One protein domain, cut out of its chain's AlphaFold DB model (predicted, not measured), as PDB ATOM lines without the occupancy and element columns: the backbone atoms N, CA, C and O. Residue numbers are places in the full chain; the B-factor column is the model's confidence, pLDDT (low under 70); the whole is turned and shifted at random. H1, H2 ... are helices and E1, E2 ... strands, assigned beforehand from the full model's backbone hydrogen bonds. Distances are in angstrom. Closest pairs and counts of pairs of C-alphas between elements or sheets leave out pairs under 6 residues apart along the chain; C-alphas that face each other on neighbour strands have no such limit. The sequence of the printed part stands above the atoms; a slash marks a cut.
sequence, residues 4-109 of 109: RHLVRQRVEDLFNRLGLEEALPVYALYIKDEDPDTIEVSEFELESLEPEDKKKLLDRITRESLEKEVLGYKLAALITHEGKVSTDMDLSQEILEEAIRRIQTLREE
ATOM      1  N   ARG A   4      14.602 -57.194   2.120       86.44
ATOM      2  CA  ARG A   4      14.442 -55.763   1.822       86.44
ATOM      3  C   ARG A   4      15.298 -54.852   2.705       86.44
ATOM      4  O   ARG A   4      15.799 -53.852   2.213       86.44
ATOM      5  N   HIS A   5      15.447 -55.167   3.993       89.12
ATOM      6  CA  HIS A   5      16.274 -54.358   4.893       89.12
ATOM      7  C   HIS A   5      17.763 -54.517   4.573       89.12
ATOM      8  O   HIS A   5      18.494 -53.539   4.648       89.12
ATOM      9  N   LEU A   6      18.194 -55.721   4.177       88.44
ATOM     10  CA  LEU A   6      19.575 -55.978   3.762       88.44
ATOM     11  C   LEU A   6      19.906 -55.253   2.454       88.44
ATOM     12  O   LEU A   6      20.907 -54.550   2.390       88.44
ATOM     13  N   VAL A   7      19.033 -55.359   1.446       91.06
ATOM     14  CA  VAL A   7      19.196 -54.643   0.171       91.06
ATOM     15  C   VAL A   7      19.197 -53.136   0.405       91.06
ATOM     16  O   VAL A   7      20.071 -52.442  -0.098       91.06
ATOM     17  N   ARG A   8      18.273 -52.631   1.230       93.88
ATOM     18  CA  ARG A   8      18.219 -51.209   1.570       93.88
ATOM     19  C   ARG A   8      19.524 -50.715   2.190       93.88
ATOM     20  O   ARG A   8      20.052 -49.699   1.754       93.88
ATOM     21  N   GLN A   9      20.025 -51.436   3.187       93.19
ATOM     22  CA  GLN A   9      21.269 -51.089   3.863       93.19
ATOM     23  C   GLN A   9      22.448 -51.104   2.883       93.19
ATOM     24  O   GLN A   9      23.229 -50.161   2.850       93.19
ATOM     25  N   ARG A  10      22.526 -52.125   2.022       92.69
ATOM     26  CA  ARG A  10      23.564 -52.222   0.991       92.69
ATOM     27  C   ARG A  10      23.523 -51.042   0.022       92.69
ATOM     28  O   ARG A  10      24.557 -50.453  -0.266       92.69
ATOM     29  N   VAL A  11      22.337 -50.665  -0.453       94.25
ATOM     30  CA  VAL A  11      22.155 -49.508  -1.344       94.25
ATOM     31  C   VAL A  11      22.580 -48.208  -0.654       94.25
ATOM     32  O   VAL A  11      23.267 -47.397  -1.266       94.25
ATOM     33  N   GLU A  12      22.219 -48.017   0.617       94.56
ATOM     34  CA  GLU A  12      22.652 -46.860   1.413       94.56
ATOM     35  C   GLU A  12      24.174 -46.803   1.566       94.56
ATOM     36  O   GLU A  12      24.776 -45.754   1.333       94.56
ATOM     37  N   ASP A  13      24.808 -47.925   1.901       94.44
ATOM     38  CA  ASP A  13      26.260 -48.014   2.043       94.44
ATOM     39  C   ASP A  13      26.971 -47.698   0.721       94.44
ATOM     40  O   ASP A  13      27.920 -46.909   0.700       94.44
ATOM     41  N   LEU A  14      26.493 -48.264  -0.393       94.06
ATOM     42  CA  LEU A  14      27.042 -47.991  -1.719       94.06
ATOM     43  C   LEU A  14      26.863 -46.520  -2.103       94.06
ATOM     44  O   LEU A  14      27.815 -45.896  -2.567       94.06
ATOM     45  N   PHE A  15      25.684 -45.946  -1.874       93.44
ATOM     46  CA  PHE A  15      25.402 -44.553  -2.206       93.44
ATOM     47  C   PHE A  15      26.259 -43.584  -1.383       93.44
ATOM     48  O   PHE A  15      26.834 -42.646  -1.931       93.44
ATOM     49  N   ASN A  16      26.417 -43.832  -0.082       92.06
ATOM     50  CA  ASN A  16      27.236 -42.993   0.792       92.06
ATOM     51  C   ASN A  16      28.718 -42.991   0.380       92.06
ATOM     52  O   ASN A  16      29.373 -41.952   0.456       92.06
ATOM     53  N   ARG A  17      29.243 -44.124  -0.106       92.50
ATOM     54  CA  ARG A  17      30.620 -44.231  -0.627       92.50
ATOM     55  C   ARG A  17      30.864 -43.399  -1.889       92.50
ATOM     56  O   ARG A  17      32.014 -43.064  -2.149       92.50
ATOM     57  N   LEU A  18      29.822 -43.053  -2.652       89.06
ATOM     58  CA  LEU A  18      29.970 -42.188  -3.830       89.06
ATOM     59  C   LEU A  18      30.357 -40.753  -3.455       89.06
ATOM     60  O   LEU A  18      30.959 -40.066  -4.277       89.06
ATOM     61  N   GLY A  19      30.011 -40.305  -2.240       86.56
ATOM     62  CA  GLY A  19      30.356 -38.969  -1.753       86.56
ATOM     63  C   GLY A  19      29.849 -37.853  -2.668       86.56
ATOM     64  O   GLY A  19      30.613 -36.962  -3.021       86.56
ATOM     65  N   LEU A  20      28.587 -37.930  -3.108       85.62
ATOM     66  CA  LEU A  20      28.005 -36.949  -4.027       85.62
ATOM     67  C   LEU A  20      27.983 -35.543  -3.409       85.62
ATOM     68  O   LEU A  20      27.299 -35.308  -2.410       85.62
ATOM     69  N   GLU A  21      28.708 -34.619  -4.041       85.38
ATOM     70  CA  GLU A  21      28.743 -33.191  -3.691       85.38
ATOM     71  C   GLU A  21      27.708 -32.371  -4.472       85.38
ATOM     72  O   GLU A  21      27.344 -31.275  -4.050       85.38
ATOM     73  N   GLU A  22      27.172 -32.934  -5.558       87.06
ATOM     74  CA  GLU A  22      26.148 -32.323  -6.405       87.06
ATOM     75  C   GLU A  22      25.034 -33.327  -6.740       87.06
ATOM     76  O   GLU A  22      25.210 -34.547  -6.643       87.06
ATOM     77  N   ALA A  23      23.861 -32.810  -7.114       87.88
ATOM     78  CA  ALA A  23      22.737 -33.623  -7.563       87.88
ATOM     79  C   ALA A  23      23.016 -34.136  -8.984       87.88
ATOM     80  O   ALA A  23      22.890 -33.399  -9.960       87.88
ATOM     81  N   LEU A  24      23.455 -35.391  -9.078       87.19
ATOM     82  CA  LEU A  24      23.845 -36.044 -10.326       87.19
ATOM     83  C   LEU A  24      23.085 -37.365 -10.502       87.19
ATOM     84  O   LEU A  24      22.795 -38.029  -9.500       87.19
ATOM     85  N   PRO A  25      22.814 -37.787 -11.750       90.38
ATOM     86  CA  PRO A  25      22.289 -39.116 -12.024       90.38
ATOM     87  C   PRO A  25      23.196 -40.210 -11.458       90.38
ATOM     88  O   PRO A  25      24.432 -40.138 -11.533       90.38
ATOM     89  N   VAL A  26      22.557 -41.236 -10.904       93.19
ATOM     90  CA  VAL A  26      23.201 -42.446 -10.396       93.19
ATOM     91  C   VAL A  26      22.741 -43.625 -11.237       93.19
ATOM     92  O   VAL A  26      21.549 -43.853 -11.421       93.19
ATOM     93  N   TYR A  27      23.701 -44.402 -11.708       94.00
ATOM     94  CA  TYR A  27      23.488 -45.600 -12.498       94.00
ATOM     95  C   TYR A  27      23.691 -46.821 -11.607       94.00
ATOM     96  O   TYR A  27      24.755 -46.998 -11.012       94.00
ATOM     97  N   ALA A  28      22.671 -47.663 -11.494       94.56
ATOM     98  CA  ALA A  28      22.784 -48.953 -10.833       94.56
ATOM     99  C   ALA A  28      23.231 -50.005 -11.847       94.56
ATOM    100  O   ALA A  28      22.596 -50.182 -12.885       94.56
ATOM    101  N   LEU A  29      24.326 -50.691 -11.534       93.69
ATOM    102  CA  LEU A  29      24.855 -51.801 -12.309       93.69
ATOM    103  C   LEU A  29      24.349 -53.111 -11.714       93.69
ATOM    104  O   LEU A  29      24.628 -53.408 -10.552       93.69
ATOM    105  N   TYR A  30      23.674 -53.918 -12.519       93.94
ATOM    106  CA  TYR A  30      23.230 -55.257 -12.170       93.94
ATOM    107  C   TYR A  30      23.943 -56.289 -13.034       93.94
ATOM    108  O   TYR A  30      24.129 -56.072 -14.227       93.94
ATOM    109  N   ILE A  31      24.328 -57.420 -12.448       91.38
ATOM    110  CA  ILE A  31      24.975 -58.520 -13.176       91.38
ATOM    111  C   ILE A  31      24.346 -59.851 -12.799       91.38
ATOM    112  O   ILE A  31      23.850 -60.018 -11.677       91.38
ATOM    113  N   LYS A  32      24.412 -60.812 -13.714       89.38
ATOM    114  CA  LYS A  32      24.026 -62.197 -13.474       89.38
ATOM    115  C   LYS A  32      25.249 -63.093 -13.657       89.38
ATOM    116  O   LYS A  32      26.003 -62.926 -14.601       89.38
ATOM    117  N   ASP A  33      25.475 -64.006 -12.715       80.38
ATOM    118  CA  ASP A  33      26.554 -65.009 -12.789       80.38
ATOM    119  C   ASP A  33      27.975 -64.454 -13.081       80.38
ATOM    120  O   ASP A  33      28.828 -65.183 -13.574       80.38
ATOM    121  N   GLU A  34      28.238 -63.178 -12.755       69.94
ATOM    122  CA  GLU A  34      29.507 -62.467 -13.031       69.94
ATOM    123  C   GLU A  34      29.897 -62.411 -14.522       69.94
ATOM    124  O   GLU A  34      31.061 -62.207 -14.862       69.94
ATOM    125  N   ASP A  35      28.915 -62.544 -15.414       75.69
ATOM    126  CA  ASP A  35      29.113 -62.510 -16.860       75.69
ATOM    127  C   ASP A  35      28.951 -61.072 -17.404       75.69
ATOM    128  O   ASP A  35      27.865 -60.490 -17.253       75.69
ATOM    129  N   PRO A  36      29.984 -60.481 -18.044       72.69
ATOM    130  CA  PRO A  36      29.915 -59.135 -18.614       72.69
ATOM    131  C   PRO A  36      28.827 -58.975 -19.690       72.69
ATOM    132  O   PRO A  36      28.275 -57.881 -19.839       72.69
ATOM    133  N   ASP A  37      28.433 -60.042 -20.389       79.50
ATOM    134  CA  ASP A  37      27.366 -59.962 -21.393       79.50
ATOM    135  C   ASP A  37      25.992 -59.721 -20.748       79.50
ATOM    136  O   ASP A  37      25.118 -59.078 -21.336       79.50
ATOM    137  N   THR A  38      25.822 -60.151 -19.496       83.25
ATOM    138  CA  THR A  38      24.568 -60.049 -18.731       83.25
ATOM    139  C   THR A  38      24.441 -58.768 -17.916       83.25
ATOM    140  O   THR A  38      23.531 -58.645 -17.095       83.25
ATOM    141  N   ILE A  39      25.353 -57.813 -18.105       88.00
ATOM    142  CA  ILE A  39      25.269 -56.519 -17.438       88.00
ATOM    143  C   ILE A  39      23.899 -55.878 -17.731       88.00
ATOM    144  O   ILE A  39      23.372 -55.942 -18.837       88.00
ATOM    145  N   GLU A  40      23.304 -55.224 -16.750       90.69
ATOM    146  CA  GLU A  40      22.179 -54.323 -16.949       90.69
ATOM    147  C   GLU A  40      22.435 -53.044 -16.176       90.69
ATOM    148  O   GLU A  40      22.894 -53.069 -15.037       90.69
ATOM    149  N   VAL A  41      22.150 -51.915 -16.811       91.62
ATOM    150  CA  VAL A  41      22.323 -50.600 -16.208       91.62
ATOM    151  C   VAL A  41      20.959 -49.948 -16.111       91.62
ATOM    152  O   VAL A  41      20.166 -50.003 -17.050       91.62
ATOM    153  N   SER A  42      20.666 -49.351 -14.965       93.12
ATOM    154  CA  SER A  42      19.444 -48.575 -14.772       93.12
ATOM    155  C   SER A  42      19.791 -47.201 -14.233       93.12
ATOM    156  O   SER A  42      20.549 -47.068 -13.272       93.12
ATOM    157  N   GLU A  43      19.274 -46.176 -14.899       93.81
ATOM    158  CA  GLU A  43      19.510 -44.783 -14.552       93.81
ATOM    159  C   GLU A  43      18.480 -44.290 -13.541       93.81
ATOM    160  O   GLU A  43      17.271 -44.506 -13.674       93.81
ATOM    161  N   PHE A  44      18.971 -43.574 -12.538       93.44
ATOM    162  CA  PHE A  44      18.147 -42.917 -11.551       93.44
ATOM    163  C   PHE A  44      18.565 -41.464 -11.377       93.44
ATOM    164  O   PHE A  44      19.675 -41.152 -10.944       93.44
ATOM    165  N   GLU A  45      17.626 -40.570 -11.652       91.69
ATOM    166  CA  GLU A  45      17.803 -39.144 -11.428       91.69
ATOM    167  C   GLU A  45      17.737 -38.805  -9.936       91.69
ATOM    168  O   GLU A  45      16.846 -39.259  -9.207       91.69
ATOM    169  N   LEU A  46      18.675 -37.966  -9.499       90.75
ATOM    170  CA  LEU A  46      18.665 -37.336  -8.188       90.75
ATOM    171  C   LEU A  46      18.302 -35.861  -8.362       90.75
ATOM    172  O   LEU A  46      19.099 -35.091  -8.887       90.75
ATOM    173  N   GLU A  47      17.109 -35.475  -7.914       88.62
ATOM    174  CA  GLU A  47      16.601 -34.101  -8.065       88.62
ATOM    175  C   GLU A  47      17.389 -33.090  -7.218       88.62
ATOM    176  O   GLU A  47      17.631 -31.960  -7.640       88.62
ATOM    177  N   SER A  48      17.797 -33.488  -6.010       90.62
ATOM    178  CA  SER A  48      18.551 -32.640  -5.090       90.62
ATOM    179  C   SER A  48      19.336 -33.470  -4.069       90.62
ATOM    180  O   SER A  48      19.125 -34.673  -3.910       90.62
ATOM    181  N   LEU A  49      20.241 -32.823  -3.328       89.56
ATOM    182  CA  LEU A  49      20.950 -33.453  -2.211       89.56
ATOM    183  C   LEU A  49      20.175 -33.417  -0.888       89.56
ATOM    184  O   LEU A  49      20.728 -33.831   0.144       89.56
ATOM    185  N   GLU A  50      18.924 -32.957  -0.907       93.06
ATOM    186  CA  GLU A  50      18.072 -32.939   0.272       93.06
ATOM    187  C   GLU A  50      17.812 -34.369   0.778       93.06
ATOM    188  O   GLU A  50      17.708 -35.320  -0.010       93.06
ATOM    189  N   PRO A  51      17.685 -34.565   2.102       91.38
ATOM    190  CA  PRO A  51      17.474 -35.889   2.682       91.38
ATOM    191  C   PRO A  51      16.241 -36.620   2.133       91.38
ATOM    192  O   PRO A  51      16.246 -37.849   2.034       91.38
ATOM    193  N   GLU A  52      15.184 -35.885   1.781       92.94
ATOM    194  CA  GLU A  52      13.954 -36.469   1.245       92.94
ATOM    195  C   GLU A  52      14.160 -37.057  -0.156       92.94
ATOM    196  O   GLU A  52      13.742 -38.189  -0.411       92.94
ATOM    197  N   ASP A  53      14.855 -36.343  -1.040       92.00
ATOM    198  CA  ASP A  53      15.084 -36.792  -2.417       92.00
ATOM    199  C   ASP A  53      16.106 -37.923  -2.468       92.00
ATOM    200  O   ASP A  53      15.887 -38.926  -3.151       92.00
ATOM    201  N   LYS A  54      17.143 -37.858  -1.621       92.56
ATOM    202  CA  LYS A  54      18.034 -39.002  -1.374       92.56
ATOM    203  C   LYS A  54      17.246 -40.227  -0.923       92.56
ATOM    204  O   LYS A  54      17.442 -41.320  -1.446       92.56
ATOM    205  N   LYS A  55      16.312 -40.070   0.020       94.06
ATOM    206  CA  LYS A  55      15.487 -41.188   0.493       94.06
ATOM    207  C   LYS A  55      14.628 -41.777  -0.629       94.06
ATOM    208  O   LYS A  55      14.599 -43.001  -0.759       94.06
ATOM    209  N   LYS A  56      13.973 -40.935  -1.440       94.44
ATOM    210  CA  LYS A  56      13.175 -41.365  -2.603       94.44
ATOM    211  C   LYS A  56      14.026 -42.135  -3.611       94.44
ATOM    212  O   LYS A  56      13.611 -43.205  -4.053       94.44
ATOM    213  N   LEU A  57      15.214 -41.627  -3.936       94.50
ATOM    214  CA  LEU A  57      16.161 -42.288  -4.831       94.50
ATOM    215  C   LEU A  57      16.524 -43.683  -4.311       94.50
ATOM    216  O   LEU A  57      16.344 -44.683  -5.004       94.50
ATOM    217  N   LEU A  58      16.979 -43.758  -3.063       94.69
ATOM    218  CA  LEU A  58      17.378 -45.014  -2.440       94.69
ATOM    219  C   LEU A  58      16.201 -46.004  -2.369       94.69
ATOM    220  O   LEU A  58      16.403 -47.211  -2.505       94.69
ATOM    221  N   ASP A  59      14.965 -45.526  -2.165       95.38
ATOM    222  CA  ASP A  59      13.762 -46.368  -2.145       95.38
ATOM    223  C   ASP A  59      13.484 -46.959  -3.534       95.38
ATOM    224  O   ASP A  59      13.149 -48.143  -3.638       95.38
ATOM    225  N   ARG A  60      13.672 -46.163  -4.595       95.81
ATOM    226  CA  ARG A  60      13.551 -46.610  -5.991       95.81
ATOM    227  C   ARG A  60      14.602 -47.663  -6.332       95.81
ATOM    228  O   ARG A  60      14.221 -48.741  -6.780       95.81
ATOM    229  N   ILE A  61      15.877 -47.393  -6.041       95.12
ATOM    230  CA  ILE A  61      16.980 -48.337  -6.284       95.12
ATOM    231  C   ILE A  61      16.750 -49.636  -5.505       95.12
ATOM    232  O   ILE A  61      16.894 -50.723  -6.054       95.12
ATOM    233  N   THR A  62      16.324 -49.545  -4.239       95.12
ATOM    234  CA  THR A  62      16.025 -50.730  -3.415       95.12
ATOM    235  C   THR A  62      14.901 -51.566  -4.027       95.12
ATOM    236  O   THR A  62      14.998 -52.792  -4.057       95.12
ATOM    237  N   ARG A  63      13.818 -50.927  -4.490       95.62
ATOM    238  CA  ARG A  63      12.690 -51.637  -5.107       95.62
ATOM    239  C   ARG A  63      13.127 -52.349  -6.380       95.62
ATOM    240  O   ARG A  63      12.852 -53.534  -6.521       95.62
ATOM    241  N   GLU A  64      13.835 -51.647  -7.256       95.50
ATOM    242  CA  GLU A  64      14.322 -52.230  -8.503       95.50
ATOM    243  C   GLU A  64      15.327 -53.354  -8.247       95.50
ATOM    244  O   GLU A  64      15.209 -54.419  -8.837       95.50
ATOM    245  N   SER A  65      16.240 -53.183  -7.288       94.25
ATOM    246  CA  SER A  65      17.189 -54.232  -6.898       94.25
ATOM    247  C   SER A  65      16.477 -55.508  -6.450       94.25
ATOM    248  O   SER A  65      16.879 -56.599  -6.838       94.25
ATOM    249  N   LEU A  66      15.387 -55.392  -5.685       93.81
ATOM    250  CA  LEU A  66      14.579 -56.550  -5.290       93.81
ATOM    251  C   LEU A  66      13.873 -57.206  -6.487       93.81
ATOM    252  O   LEU A  66      13.776 -58.428  -6.540       93.81
ATOM    253  N   GLU A  67      13.381 -56.418  -7.446       94.44
ATOM    254  CA  GLU A  67      12.776 -56.937  -8.681       94.44
ATOM    255  C   GLU A  67      13.819 -57.659  -9.554       94.44
ATOM    256  O   GLU A  67      13.565 -58.755 -10.055       94.44
ATOM    257  N   LYS A  68      15.026 -57.095  -9.668       93.44
ATOM    258  CA  LYS A  68      16.174 -57.678 -10.375       93.44
ATOM    259  C   LYS A  68      16.669 -58.965  -9.711       93.44
ATOM    260  O   LYS A  68      16.943 -59.938 -10.414       93.44
ATOM    261  N   GLU A  69      16.690 -59.027  -8.379       90.56
ATOM    262  CA  GLU A  69      17.030 -60.246  -7.632       90.56
ATOM    263  C   GLU A  69      16.090 -61.414  -7.949       90.56
ATOM    264  O   GLU A  69      16.550 -62.547  -8.090       90.56
ATOM    265  N   VAL A  70      14.791 -61.159  -8.148       90.50
ATOM    266  CA  VAL A  70      13.833 -62.199  -8.575       90.50
ATOM    267  C   VAL A  70      14.175 -62.748  -9.966       90.50
ATOM    268  O   VAL A  70      13.952 -63.928 -10.237       90.50
ATOM    269  N   LEU A  71      14.754 -61.920 -10.836       89.94
ATOM    270  CA  LEU A  71      15.215 -62.302 -12.175       89.94
ATOM    271  C   LEU A  71      16.616 -62.953 -12.169       89.94
ATOM    272  O   LEU A  71      17.105 -63.388 -13.216       89.94
ATOM    273  N   GLY A  72      17.247 -63.061 -10.996       90.00
ATOM    274  CA  GLY A  72      18.571 -63.654 -10.802       90.00
ATOM    275  C   GLY A  72      19.735 -62.671 -10.933       90.00
ATOM    276  O   GLY A  72      20.885 -63.098 -10.905       90.00
ATOM    277  N   TYR A  73      19.457 -61.376 -11.061       92.38
ATOM    278  CA  TYR A  73      20.484 -60.341 -11.098       92.38
ATOM    279  C   TYR A  73      20.856 -59.900  -9.688       92.38
ATOM    280  O   TYR A  73      20.050 -59.952  -8.762       92.38
ATOM    281  N   LYS A  74      22.073 -59.397  -9.521       90.62
ATOM    282  CA  LYS A  74      22.528 -58.776  -8.278       90.62
ATOM    283  C   LYS A  74      22.995 -57.366  -8.561       90.62
ATOM    284  O   LYS A  74      23.684 -57.144  -9.552       90.62
ATOM    285  N   LEU A  75      22.664 -56.435  -7.667       92.88
ATOM    286  CA  LEU A  75      23.290 -55.116  -7.663       92.88
ATOM    287  C   LEU A  75      24.795 -55.312  -7.463       92.88
ATOM    288  O   LEU A  75      25.205 -55.879  -6.451       92.88
ATOM    289  N   ALA A  76      25.584 -54.904  -8.444       92.19
ATOM    290  CA  ALA A  76      27.032 -55.034  -8.470       92.19
ATOM    291  C   ALA A  76      27.705 -53.736  -8.031       92.19
ATOM    292  O   ALA A  76      28.599 -53.758  -7.194       92.19
ATOM    293  N   ALA A  77      27.247 -52.603  -8.563       93.31
ATOM    294  CA  ALA A  77      27.816 -51.300  -8.256       93.31
ATOM    295  C   ALA A  77      26.791 -50.175  -8.429       93.31
ATOM    296  O   ALA A  77      25.795 -50.320  -9.137       93.31
ATOM    297  N   LEU A  78      27.079 -49.031  -7.817       94.56
ATOM    298  CA  LEU A  78      26.510 -47.744  -8.194       94.56
ATOM    299  C   LEU A  78      27.593 -46.912  -8.876       94.56
ATOM    300  O   LEU A  78      28.738 -46.892  -8.425       94.56
ATOM    301  N   ILE A  79      27.233 -46.231  -9.954       92.81
ATOM    302  CA  ILE A  79      28.153 -45.452 -10.781       92.81
ATOM    303  C   ILE A  79      27.567 -44.055 -10.968       92.81
ATOM    304  O   ILE A  79      26.376 -43.912 -11.218       92.81
ATOM    305  N   THR A  80      28.373 -43.006 -10.832       90.25
ATOM    306  CA  THR A  80      27.924 -41.634 -11.122       90.25
ATOM    307  C   THR A  80      28.153 -41.273 -12.580       90.25
ATOM    308  O   THR A  80      28.966 -41.886 -13.272       90.25
ATOM    309  N   HIS A  81      27.509 -40.197 -13.025       81.69
ATOM    310  CA  HIS A  81      27.781 -39.583 -14.324       81.69
ATOM    311  C   HIS A  81      29.272 -39.268 -14.581       81.69
ATOM    312  O   HIS A  81      29.732 -39.309 -15.722       81.69
ATOM    313  N   GLU A  82      30.033 -38.973 -13.525       81.19
ATOM    314  CA  GLU A  82      31.473 -38.683 -13.585       81.19
ATOM    315  C   GLU A  82      32.345 -39.952 -13.650       81.19
ATOM    316  O   GLU A  82      33.568 -39.858 -13.715       81.19
ATOM    317  N   GLY A  83      31.738 -41.143 -13.589       80.31
ATOM    318  CA  GLY A  83      32.447 -42.421 -13.553       80.31
ATOM    319  C   GLY A  83      32.948 -42.829 -12.165       80.31
ATOM    320  O   GLY A  83      33.759 -43.747 -12.064       80.31
ATOM    321  N   LYS A  84      32.485 -42.189 -11.076       87.75
ATOM    322  CA  LYS A  84      32.788 -42.667  -9.716       87.75
ATOM    323  C   LYS A  84      32.022 -43.959  -9.471       87.75
ATOM    324  O   LYS A  84      30.796 -43.958  -9.532       87.75
ATOM    325  N   VAL A  85      32.743 -45.033  -9.175       90.44
ATOM    326  CA  VAL A  85      32.175 -46.361  -8.926       90.44
ATOM    327  C   VAL A  85      32.208 -46.661  -7.434       90.44
ATOM    328  O   VAL A  85      33.248 -46.551  -6.787       90.44
ATOM    329  N   SER A  86      31.073 -47.095  -6.901       92.75
ATOM    330  CA  SER A  86      30.947 -47.672  -5.571       92.75
ATOM    331  C   SER A  86      30.464 -49.110  -5.692       92.75
ATOM    332  O   SER A  86      29.371 -49.368  -6.191       92.75
ATOM    333  N   THR A  87      31.291 -50.044  -5.237       91.19
ATOM    334  CA  THR A  87      31.027 -51.487  -5.252       91.19
ATOM    335  C   THR A  87      31.461 -52.101  -3.919       91.19
ATOM    336  O   THR A  87      32.336 -51.578  -3.221       91.19
ATOM    337  N   ASP A  88      30.820 -53.196  -3.536       86.94
ATOM    338  CA  ASP A  88      31.236 -54.112  -2.470       86.94
ATOM    339  C   ASP A  88      31.607 -55.505  -3.018       86.94
ATOM    340  O   ASP A  88      31.897 -56.413  -2.241       86.94
ATOM    341  N   MET A  89      31.621 -55.652  -4.345       84.19
ATOM    342  CA  MET A  89      32.058 -56.831  -5.086       84.19
ATOM    343  C   MET A  89      33.406 -56.566  -5.768       84.19
ATOM    344  O   MET A  89      33.650 -55.461  -6.264       84.19
ATOM    345  N   ASP A  90      34.245 -57.599  -5.845       81.94
ATOM    346  CA  ASP A  90      35.468 -57.590  -6.653       81.94
ATOM    347  C   ASP A  90      35.101 -57.762  -8.133       81.94
ATOM    348  O   ASP A  90      35.090 -58.863  -8.676       81.94
ATOM    349  N   LEU A  91      34.745 -56.652  -8.783       83.94
ATOM    350  CA  LEU A  91      34.422 -56.634 -10.209       83.94
ATOM    351  C   LEU A  91      35.705 -56.611 -11.043       83.94
ATOM    352  O   LEU A  91      36.641 -55.863 -10.748       83.94
ATOM    353  N   SER A  92      35.739 -57.406 -12.114       84.50
ATOM    354  CA  SER A  92      36.831 -57.339 -13.085       84.50
ATOM    355  C   SER A  92      36.852 -55.971 -13.776       84.50
ATOM    356  O   SER A  92      35.822 -55.306 -13.923       84.50
ATOM    357  N   GLN A  93      38.034 -55.545 -14.233       83.88
ATOM    358  CA  GLN A  93      38.158 -54.307 -15.012       83.88
ATOM    359  C   GLN A  93      37.295 -54.347 -16.277       83.88
ATOM    360  O   GLN A  93      36.689 -53.343 -16.622       83.88
ATOM    361  N   GLU A  94      37.164 -55.515 -16.905       85.38
ATOM    362  CA  GLU A  94      36.320 -55.727 -18.082       85.38
ATOM    363  C   GLU A  94      34.838 -55.421 -17.808       85.38
ATOM    364  O   GLU A  94      34.211 -54.696 -18.579       85.38
ATOM    365  N   ILE A  95      34.291 -55.881 -16.673       85.94
ATOM    366  CA  ILE A  95      32.904 -55.579 -16.271       85.94
ATOM    367  C   ILE A  95      32.718 -54.075 -16.053       85.94
ATOM    368  O   ILE A  95      31.704 -53.508 -16.458       85.94
ATOM    369  N   LEU A  96      33.688 -53.417 -15.413       84.69
ATOM    370  CA  LEU A  96      33.626 -51.978 -15.153       84.69
ATOM    371  C   LEU A  96      33.714 -51.158 -16.444       84.69
ATOM    372  O   LEU A  96      32.953 -50.206 -16.614       84.69
ATOM    373  N   GLU A  97      34.610 -51.527 -17.357       87.00
ATOM    374  CA  GLU A  97      34.755 -50.872 -18.658       87.00
ATOM    375  C   GLU A  97      33.489 -51.022 -19.505       87.00
ATOM    376  O   GLU A  97      33.015 -50.039 -20.080       87.00
ATOM    377  N   GLU A  98      32.896 -52.215 -19.535       86.81
ATOM    378  CA  GLU A  98      31.649 -52.465 -20.257       86.81
ATOM    379  C   GLU A  98      30.460 -51.733 -19.612       86.81
ATOM    380  O   GLU A  98      29.644 -51.133 -20.313       86.81
ATOM    381  N   ALA A  99      30.392 -51.676 -18.278       86.62
ATOM    382  CA  ALA A  99      29.391 -50.885 -17.564       86.62
ATOM    383  C   ALA A  99      29.489 -49.388 -17.904       86.62
ATOM    384  O   ALA A  99      28.479 -48.755 -18.218       86.62
ATOM    385  N   ILE A 100      30.702 -48.824 -17.889       86.69
ATOM    386  CA  ILE A 100      30.944 -47.421 -18.255       86.69
ATOM    387  C   ILE A 100      30.568 -47.179 -19.718       86.69
ATOM    388  O   ILE A 100      29.917 -46.176 -20.014       86.69
ATOM    389  N   ARG A 101      30.922 -48.096 -20.625       86.88
ATOM    390  CA  ARG A 101      30.548 -48.005 -22.042       86.88
ATOM    391  C   ARG A 101      29.030 -47.957 -22.214       86.88
ATOM    392  O   ARG A 101      28.536 -47.082 -22.916       86.88
ATOM    393  N   ARG A 102      28.282 -48.834 -21.539       85.75
ATOM    394  CA  ARG A 102      26.810 -48.848 -21.609       85.75
ATOM    395  C   ARG A 102      26.185 -47.578 -21.043       85.75
ATOM    396  O   ARG A 102      25.239 -47.066 -21.630       85.75
ATOM    397  N   ILE A 103      26.738 -47.037 -19.956       86.94
ATOM    398  CA  ILE A 103      26.321 -45.730 -19.424       86.94
ATOM    399  C   ILE A 103      26.564 -44.624 -20.458       86.94
ATOM    400  O   ILE A 103      25.706 -43.769 -20.646       86.94
ATOM    401  N   GLN A 104      27.709 -44.628 -21.147       84.44
ATOM    402  CA  GLN A 104      27.990 -43.651 -22.205       84.44
ATOM    403  C   GLN A 104      27.015 -43.778 -23.377       84.44
ATOM    404  O   GLN A 104      26.517 -42.760 -23.839       84.44
ATOM    405  N   THR A 105      26.683 -44.998 -23.807       83.94
ATOM    406  CA  THR A 105      25.677 -45.216 -24.857       83.94
ATOM    407  C   THR A 105      24.301 -44.698 -24.442       83.94
ATOM    408  O   THR A 105      23.688 -43.969 -25.209       83.94
ATOM    409  N   LEU A 106      23.856 -44.978 -23.212       81.38
ATOM    410  CA  LEU A 106      22.586 -44.458 -22.682       81.38
ATOM    411  C   LEU A 106      22.537 -42.923 -22.626       81.38
ATOM    412  O   LEU A 106      21.457 -42.350 -22.656       81.38
ATOM    413  N   ARG A 107      23.692 -42.252 -22.534       75.25
ATOM    414  CA  ARG A 107      23.783 -40.785 -22.552       75.25
ATOM    415  C   ARG A 107      23.742 -40.177 -23.953       75.25
ATOM    416  O   ARG A 107      23.514 -38.974 -24.064       75.25
ATOM    417  N   GLU A 108      24.113 -40.943 -24.975       71.50
ATOM    418  CA  GLU A 108      24.171 -40.476 -26.366       71.50
ATOM    419  C   GLU A 108      22.851 -40.693 -27.124       71.50
ATOM    420  O   GLU A 108      22.664 -40.082 -28.179       71.50
ATOM    421  N   GLU A 109      21.946 -41.520 -26.588       55.56
ATOM    422  CA  GLU A 109      20.559 -41.687 -27.057       55.56
ATOM    423  C   GLU A 109      19.621 -40.577 -26.552       55.56
ATOM    424  O   GLU A 109      18.759 -40.145 -27.358       55.56
TER     425      GLU A 109
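AT A GLANCE: This is residues 4 to 109 of the 109 residues of an uncharacterized protein of Thermocrinis minervae (UniProt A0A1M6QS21). A twisted antiparallel sheet of four strands forms the middle layer, with H1 and H2 packed over one face and H3 lying slantwise over the other. H1 and H2 cross at a steep angle, H1 over the E3 and E4 side and H2 over E1. The printed part has 106 residues, with three named helices and four named strands in the order H1 E1 E2 H2 E3 E4 H3; the sheet's order is E2 E1 E3 E4, and the class is mixed, helices and strands. The whole is compact, with a radius of gyration of the C-alphas of 12.9 A and spans of 36 by 31 by 24 A.

IN THESE COORDINATES: Look first at the sheet: find C-alpha 26 at (23.201, -42.446, -10.396), where E1 begins; it runs over residues 26 to 31, 16.4 A long. E2 is residues 40 to 44, E3 residues 74 to 80, 18.2 A long, and E4 residues 85 to 87. Then find C-alpha 4 at (14.442, -55.763, 1.822), from which H1 runs through residues 4 to 18, 21.4 A. H2 is residues 51 to 70, 28.8 A, and H3, residues 93 to 108, 22.7 A, ends at C-alpha 108, (24.171, -40.476, -26.366).

HOW THE PARTS SIT: Begin at E1 and E3, antiparallel inner strands: N 29 and O 77 are 2.8 A apart, within hydrogen-bond range. In the hairpin E1 and E2, look at N 28 and O 42, 2.8 A; in the hairpin E3 and E4, at N 78 and O 86, 2.8 A. From edge to edge the strands' lines turn by 65 degrees. E2, H2 and E3 make a split strand-helix-strand unit, two strands running the same way with E1 between them, and its crossover is right-handed. H1 and H2 are on the same face and H3 on the opposite face, three layers with helices on both faces. H1 lies over E3 and E4 at a height over the sheet of 9.9 A; its closest C-alphas to E4 are Leu 14 and Ser 86, 5.5 A. H2 lies over E1, also at 9.9 A; C-alphas Ala 28 and Ile 61 are the closest, 7.4 A. H1 touches residues 58 to 66 of H2 alone, closest at C-alphas Arg 8 and Thr 62, 5.5 A, with a steep tilt of 57 degrees, opposite ways. H3 lies over E2, E1 and E3 at a height of 9.3 A, its closest C-alphas to E1 being Ala 99 and Leu 29, 7.0 A; it is apart from H1 and H2. In H1, H2 and H3 every O i to N i+4 pair is within hydrogen-bond range.

THE WHOLE: The two C-alphas farthest apart are those of Asp 35 and Glu 50, 35.9 A. The printed part has no cut and no long link. Its mean pLDDT is 88.8; residues 34 and 109 are under 70.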